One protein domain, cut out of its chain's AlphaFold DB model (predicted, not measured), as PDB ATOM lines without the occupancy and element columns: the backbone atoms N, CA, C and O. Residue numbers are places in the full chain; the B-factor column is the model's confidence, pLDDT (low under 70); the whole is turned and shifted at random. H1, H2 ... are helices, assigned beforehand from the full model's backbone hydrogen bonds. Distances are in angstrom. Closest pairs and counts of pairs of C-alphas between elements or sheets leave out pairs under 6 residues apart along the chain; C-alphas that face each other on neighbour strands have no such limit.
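This is residues 84 to 138 of the 307 residues of an uncharacterized protein of Clostridiales bacterium 59_14 (UniProt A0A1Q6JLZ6). A free arm, residues 84 to 98, with the one-turn helix H1 near its tip, sticks out from a small helical hairpin, in which H2 and H3 fold back on each other at a slant. The arm makes much of the length, and a tail of residues 131 to 138 follows H3. The printed part has 55 residues with three named helices, in the order H1, H2, H3, and no named strand. The class is all helix, though under half of the residues, 27 of 55, are in named elements. The whole is loose, with a radius of gyration of the C-alphas of 13.8 A, and elongated, spanning 41 by 26 by 20 A.

H1, residues 86 to 89, belongs to the stretch 84 to 98 that stands free. It is apart from both H2, residues 102 to 114, and H3, residues 121 to 130. H2 and H3 form a helical hairpin and touch, their closest C-alphas being those of Cys 105 and Leu 127, 5.3 A apart. They run opposite ways at a steep tilt of 40 degrees. In H2 and H3 every O i to N i+4 pair is within hydrogen-bond range; H1 is too short for such a pair.

H1 runs from Leu 86, C-alpha at (30.597, 4.211, 22.196), to Ile 89. H2 runs from Lys 102, C-alpha at (51.869, -3.371, 7.234), to Glu 114 and is 18.6 A long from first to last C-alpha. H3 runs from Lys 121 to Gln 130, C-alpha at (50.897, 1.610, 10.189), and measures 14.4 A.

The C-alphas farthest apart, those of Val 84 and Glu 114, are 41.8 A apart. Without the free stretch the body spans 30 by 19 by 16 A. The printed part has no cut. The link from H1 to H2, residues 90 to 101, is long; that from H2 to H3 is short. Mean pLDDT of the printed part is 70.5; it is under 70 at residues 84 to 98, 122, 125 and 134 to 138.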
ATOM      1  N   VAL A  84      23.846   4.567  24.806       44.41
ATOM      2  CA  VAL A  84      24.957   3.687  25.178       44.41
ATOM      3  C   VAL A  84      26.252   4.393  24.817       44.41
ATOM      4  O   VAL A  84      26.337   5.035  23.768       44.41
ATOM      5  N   SER A  85      27.248   4.312  25.696       46.59
ATOM      6  CA  SER A  85      28.577   4.828  25.387       46.59
ATOM      7  C   SER A  85      29.127   4.113  24.150       46.59
ATOM      8  O   SER A  85      28.843   2.934  23.918       46.59
ATOM      9  N   LEU A  86      29.940   4.812  23.356       45.81
ATOM     10  CA  LEU A  86      30.597   4.211  22.196       45.81
ATOM     11  C   LEU A  86      31.447   2.996  22.612       45.81
ATOM     12  O   LEU A  86      31.465   1.997  21.902       45.81
ATOM     13  N   SER A  87      32.048   3.031  23.805       49.94
ATOM     14  CA  SER A  87      32.746   1.894  24.423       49.94
ATOM     15  C   SER A  87      31.843   0.690  24.710       49.94
ATOM     16  O   SER A  87      32.317  -0.437  24.733       49.94
ATOM     17  N   GLY A  88      30.538   0.900  24.904       49.91
ATOM     18  CA  GLY A  88      29.558  -0.173  25.058       49.91
ATOM     19  C   GLY A  88      29.157  -0.828  23.734       49.91
ATOM     20  O   GLY A  88      28.662  -1.959  23.749       49.91
ATOM     21  N   ILE A  89      29.361  -0.132  22.609       58.88
ATOM     22  CA  ILE A  89      29.099  -0.621  21.246       58.88
ATOM     23  C   ILE A  89      30.355  -1.258  20.645       58.88
ATOM     24  O   ILE A  89      30.262  -2.297  19.994       58.88
ATOM     25  N   LEU A  90      31.513  -0.626  20.835       55.16
ATOM     26  CA  LEU A  90      32.776  -1.086  20.281       55.16
ATOM     27  C   LEU A  90      33.308  -2.286  21.064       55.16
ATOM     28  O   LEU A  90      33.268  -2.334  22.290       55.16
ATOM     29  N   GLU A  91      33.828  -3.260  20.328       51.81
ATOM     30  CA  GLU A  91      34.513  -4.403  20.913       51.81
ATOM     31  C   GLU A  91      35.826  -3.919  21.542       51.81
ATOM     32  O   GLU A  91      36.656  -3.319  20.862       51.81
ATOM     33  N   ALA A  92      36.004  -4.150  22.846       48.34
ATOM     34  CA  ALA A  92      37.190  -3.695  23.578       48.34
ATOM     35  C   ALA A  92      38.485  -4.369  23.085       48.34
ATOM     36  O   ALA A  92      39.560  -3.780  23.163       48.34
ATOM     37  N   TYR A  93      38.370  -5.588  22.550       55.81
ATOM     38  CA  TYR A  93      39.486  -6.396  22.060       55.81
ATOM     39  C   TYR A  93      39.139  -6.998  20.693       55.81
ATOM     40  O   TYR A  93      38.844  -8.192  20.600       55.81
ATOM     41  N   PRO A  94      39.124  -6.187  19.620       67.75
ATOM     42  CA  PRO A  94      38.761  -6.676  18.301       67.75
ATOM     43  C   PRO A  94      39.791  -7.696  17.809       67.75
ATOM     44  O   PRO A  94      41.002  -7.535  17.982       67.75
ATOM     45  N   ALA A  95      39.314  -8.759  17.165       50.00
ATOM     46  CA  ALA A  95      40.188  -9.801  16.640       50.00
ATOM     47  C   ALA A  95      41.197  -9.242  15.616       50.00
ATOM     48  O   ALA A  95      40.843  -8.450  14.739       50.00
ATOM     49  N   LEU A  96      42.438  -9.744  15.655       57.72
ATOM     50  CA  LEU A  96      43.552  -9.325  14.783       57.72
ATOM     51  C   LEU A  96      43.232  -9.368  13.278       57.72
ATOM     52  O   LEU A  96      43.827  -8.626  12.505       57.72
ATOM     53  N   LYS A  97      42.258 -10.185  12.857       60.56
ATOM     54  CA  LYS A  97      41.779 -10.264  11.466       60.56
ATOM     55  C   LYS A  97      41.213  -8.944  10.923       60.56
ATOM     56  O   LYS A  97      41.149  -8.771   9.710       60.56
ATOM     57  N   TYR A  98      40.780  -8.043  11.805       54.53
ATOM     58  CA  TYR A  98      40.261  -6.724  11.440       54.53
ATOM     59  C   TYR A  98      41.349  -5.644  11.402       54.53
ATOM     60  O   TYR A  98      41.094  -4.533  10.939       54.53
ATOM     61  N   TYR A  99      42.569  -5.963  11.843       70.19
ATOM     62  CA  TYR A  99      43.715  -5.077  11.708       70.19
ATOM     63  C   TYR A  99      44.379  -5.278  10.349       70.19
ATOM     64  O   TYR A  99      44.674  -6.393   9.920       70.19
ATOM     65  N   LEU A 100      44.656  -4.172   9.666       77.94
ATOM     66  CA  LEU A 100      45.429  -4.200   8.432       77.94
ATOM     67  C   LEU A 100      46.892  -4.561   8.726       77.94
ATOM     68  O   LEU A 100      47.537  -4.002   9.611       77.94
ATOM     69  N   SER A 101      47.460  -5.472   7.944       79.75
ATOM     70  CA  SER A 101      48.901  -5.707   7.999       79.75
ATOM     71  C   SER A 101      49.669  -4.505   7.428       79.75
ATOM     72  O   SER A 101      49.153  -3.735   6.608       79.75
ATOM     73  N   LYS A 102      50.948  -4.374   7.799       79.25
ATOM     74  CA  LYS A 102      51.869  -3.371   7.234       79.25
ATOM     75  C   LYS A 102      51.901  -3.425   5.699       79.25
ATOM     76  O   LYS A 102      51.876  -2.399   5.021       79.25
ATOM     77  N   THR A 103      51.901  -4.639   5.146       85.44
ATOM     78  CA  THR A 103      51.899  -4.899   3.700       85.44
ATOM     79  C   THR A 103      50.575  -4.515   3.041       85.44
ATOM     80  O   THR A 103      50.583  -3.947   1.948       85.44
ATOM     81  N   ALA A 104      49.442  -4.746   3.711       82.12
ATOM     82  CA  ALA A 104      48.135  -4.322   3.224       82.12
ATOM     83  C   ALA A 104      48.020  -2.791   3.180       82.12
ATOM     84  O   ALA A 104      47.562  -2.249   2.174       82.12
ATOM     85  N   CYS A 105      48.515  -2.092   4.210       84.94
ATOM     86  CA  CYS A 105      48.551  -0.627   4.247       84.94
ATOM     87  C   CYS A 105      49.372  -0.046   3.086       84.94
ATOM     88  O   CYS A 105      48.903   0.842   2.374       84.94
ATOM     89  N   LEU A 106      50.559  -0.608   2.829       85.56
ATOM     90  CA  LEU A 106      51.393  -0.250   1.676       85.56
ATOM     91  C   LEU A 106      50.682  -0.500   0.342       85.56
ATOM     92  O   LEU A 106      50.724   0.345  -0.550       85.56
ATOM     93  N   GLY A 107      50.011  -1.645   0.204       91.94
ATOM     94  CA  GLY A 107      49.264  -1.983  -1.005       91.94
ATOM     95  C   GLY A 107      48.117  -1.008  -1.287       91.94
ATOM     96  O   GLY A 107      47.870  -0.676  -2.444       91.94
ATOM     97  N   ILE A 108      47.436  -0.519  -0.247       89.38
ATOM     98  CA  ILE A 108      46.390   0.505  -0.385       89.38
ATOM     99  C   ILE A 108      46.994   1.826  -0.866       89.38
ATOM    100  O   ILE A 108      46.482   2.402  -1.824       89.38
ATOM    101  N   LEU A 109      48.098   2.270  -0.257       87.00
ATOM    102  CA  LEU A 109      48.783   3.508  -0.645       87.00
ATOM    103  C   LEU A 109      49.272   3.466  -2.102       87.00
ATOM    104  O   LEU A 109      49.060   4.425  -2.839       87.00
ATOM    105  N   ARG A 110      49.855   2.341  -2.542       91.31
ATOM    106  CA  ARG A 110      50.305   2.156  -3.934       91.31
ATOM    107  C   ARG A 110      49.150   2.216  -4.925       91.31
ATOM    108  O   ARG A 110      49.194   3.005  -5.859       91.31
ATOM    109  N   ARG A 111      48.080   1.453  -4.681       92.56
ATOM    110  CA  ARG A 111      46.906   1.450  -5.569       92.56
ATOM    111  C   ARG A 111      46.226   2.812  -5.635       92.56
ATOM    112  O   ARG A 111      45.678   3.160  -6.671       92.56
ATOM    113  N   ALA A 112      46.210   3.564  -4.540       88.62
ATOM    114  CA  ALA A 112      45.661   4.912  -4.537       88.62
ATOM    115  C   ALA A 112      46.474   5.873  -5.407       88.62
ATOM    116  O   ALA A 112      45.899   6.605  -6.210       88.62
ATOM    117  N   PHE A 113      47.801   5.800  -5.280       88.12
ATOM    118  CA  PHE A 113      48.740   6.563  -6.091       88.12
ATOM    119  C   PHE A 113      48.616   6.216  -7.581       88.12
ATOM    120  O   PHE A 113      48.403   7.104  -8.398       88.12
ATOM    121  N   GLU A 114      48.637   4.927  -7.928       89.94
ATOM    122  CA  GLU A 114      48.489   4.441  -9.313       89.94
ATOM    123  C   GLU A 114      47.148   4.833  -9.943       89.94
ATOM    124  O   GLU A 114      47.058   5.056 -11.147       89.94
ATOM    125  N   ARG A 115      46.086   4.927  -9.136       91.44
ATOM    126  CA  ARG A 115      44.750   5.334  -9.595       91.44
ATOM    127  C   ARG A 115      44.573   6.852  -9.670       91.44
ATOM    128  O   ARG A 115      43.490   7.284 -10.058       91.44
ATOM    129  N   GLY A 116      45.563   7.644  -9.246       84.56
ATOM    130  CA  GLY A 116      45.463   9.103  -9.163       84.56
ATOM    131  C   GLY A 116      44.361   9.595  -8.218       84.56
ATOM    132  O   GLY A 116      43.874  10.711  -8.369       84.56
ATOM    133  N   LYS A 117      43.913   8.757  -7.270       82.38
ATOM    134  CA  LYS A 117      42.850   9.102  -6.318       82.38
ATOM    135  C   LYS A 117      43.475   9.436  -4.976       82.38
ATOM    136  O   LYS A 117      43.997   8.549  -4.298       82.38
ATOM    137  N   GLU A 118      43.394  10.700  -4.581       80.19
ATOM    138  CA  GLU A 118      43.868  11.119  -3.268       80.19
ATOM    139  C   GLU A 118      43.022  10.491  -2.157       80.19
ATOM    140  O   GLU A 118      41.789  10.509  -2.184       80.19
ATOM    141  N   LEU A 119      43.699   9.908  -1.166       77.25
ATOM    142  CA  LEU A 119      43.030   9.427   0.034       77.25
ATOM    143  C   LEU A 119      42.677  10.603   0.946       77.25
ATOM    144  O   LEU A 119      43.469  11.542   1.064       77.25
ATOM    145  N   PRO A 120      41.569  10.501   1.701       80.44
ATOM    146  CA  PRO A 120      41.309  11.403   2.814       80.44
ATOM    147  C   PRO A 120      42.543  11.524   3.718       80.44
ATOM    148  O   PRO A 120      43.125  10.512   4.120       80.44
ATOM    149  N   LYS A 121      42.935  12.761   4.051       70.75
ATOM    150  CA  LYS A 121      44.208  13.083   4.730       70.75
ATOM    151  C   LYS A 121      44.445  12.248   5.997       70.75
ATOM    152  O   LYS A 121      45.543  11.735   6.202       70.75
ATOM    153  N   MET A 122      43.402  12.048   6.807       60.62
ATOM    154  CA  MET A 122      43.468  11.234   8.028       60.62
ATOM    155  C   MET A 122      43.741   9.754   7.740       60.62
ATOM    156  O   MET A 122      44.594   9.147   8.385       60.62
ATOM    157  N   LEU A 123      43.061   9.184   6.741       71.19
ATOM    158  CA  LEU A 123      43.247   7.790   6.342       71.19
ATOM    159  C   LEU A 123      44.644   7.575   5.749       71.19
ATOM    160  O   LEU A 123      45.325   6.615   6.102       71.19
ATOM    161  N   ALA A 124      45.100   8.494   4.895       72.94
ATOM    162  CA  ALA A 124      46.441   8.450   4.324       72.94
ATOM    163  C   ALA A 124      47.523   8.477   5.416       72.94
ATOM    164  O   ALA A 124      48.484   7.712   5.344       72.94
ATOM    165  N   ARG A 125      47.355   9.319   6.443       68.25
ATOM    166  CA  ARG A 125      48.273   9.403   7.588       68.25
ATOM    167  C   ARG A 125      48.286   8.108   8.402       68.25
ATOM    168  O   ARG A 125      49.360   7.555   8.617       68.25
ATOM    169  N   ALA A 126      47.119   7.590   8.788       70.50
ATOM    170  CA  ALA A 126      47.010   6.346   9.554       70.50
ATOM    171  C   ALA A 126      47.666   5.161   8.824       70.50
ATOM    172  O   ALA A 126      48.467   4.430   9.407       70.50
ATOM    173  N   LEU A 127      47.412   5.033   7.517       77.81
ATOM    174  CA  LEU A 127      48.024   3.996   6.686       77.81
ATOM    175  C   LEU A 127      49.544   4.153   6.578       77.81
ATOM    176  O   LEU A 127      50.244   3.147   6.587       77.81
ATOM    177  N   LYS A 128      50.074   5.381   6.491       80.31
ATOM    178  CA  LYS A 128      51.527   5.634   6.445       80.31
ATOM    179  C   LYS A 128      52.219   5.310   7.772       80.31
ATOM    180  O   LYS A 128      53.307   4.735   7.746       80.31
ATOM    181  N   ILE A 129      51.585   5.621   8.904       72.19
ATOM    182  CA  ILE A 129      52.076   5.267  10.247       72.19
ATOM    183  C   ILE A 129      52.108   3.745  10.405       72.19
ATOM    184  O   ILE A 129      53.146   3.168  10.718       72.19
ATOM    185  N   GLN A 130      51.001   3.069  10.091       78.31
ATOM    186  CA  GLN A 130      50.897   1.610  10.189       78.31
ATOM    187  C   GLN A 130      51.802   0.879   9.182       78.31
ATOM    188  O   GLN A 130      52.325  -0.196   9.471       78.31
ATOM    189  N   ALA A 131      52.045   1.481   8.014       80.44
ATOM    190  CA  ALA A 131      53.024   1.024   7.030       80.44
ATOM    191  C   ALA A 131      54.486   1.256   7.462       80.44
ATOM    192  O   ALA A 131      55.395   0.786   6.778       80.44
ATOM    193  N   GLY A 132      54.735   1.966   8.569       76.38
ATOM    194  CA  GLY A 132      56.073   2.345   9.027       76.38
ATOM    195  C   GLY A 132      56.801   3.308   8.085       76.38
ATOM    196  O   GLY A 132      58.027   3.350   8.098       76.38
ATOM    197  N   LEU A 133      56.062   4.032   7.238       74.00
ATOM    198  CA  LEU A 133      56.586   5.071   6.340       74.00
ATOM    199  C   LEU A 133      56.633   6.449   7.009       74.00
ATOM    200  O   LEU A 133      57.281   7.360   6.506       74.00
ATOM    201  N   MET A 134      55.917   6.607   8.119       62.91
ATOM    202  CA  MET A 134      55.927   7.788   8.970       62.91
ATOM    203  C   MET A 134      56.045   7.317  10.415       62.91
ATOM    204  O   MET A 134      55.451   6.299  10.780       62.91
ATOM    205  N   LYS A 135      56.801   8.042  11.240       56.59
ATOM    206  CA  LYS A 135      56.715   7.845  12.688       56.59
ATOM    207  C   LYS A 135      55.313   8.291  13.131       56.59
ATOM    208  O   LYS A 135      54.780   9.228  12.533       56.59
ATOM    209  N   PRO A 136      54.676   7.623  14.107       53.12
ATOM    210  CA  PRO A 136      53.556   8.242  14.793       53.12
ATOM    211  C   PRO A 136      54.121   9.517  15.404       53.12
ATOM    212  O   PRO A 136      54.980   9.441  16.282       53.12
ATOM    213  N   ASP A 137      53.750  10.672  14.858       48.38
ATOM    214  CA  ASP A 137      54.143  11.935  15.459       48.38
ATOM    215  C   ASP A 137      53.699  11.860  16.926       48.38
ATOM    216  O   ASP A 137      52.524  11.584  17.194       48.38
ATOM    217  N   SER A 138      54.622  12.063  17.871       44.56
ATOM    218  CA  SER A 138      54.237  12.628  19.161       44.56
ATOM    219  C   SER A 138      53.448  13.868  18.789       44.56
ATOM    220  O   SER A 138      53.998  14.771  18.164       44.56
TER     221      SER A 138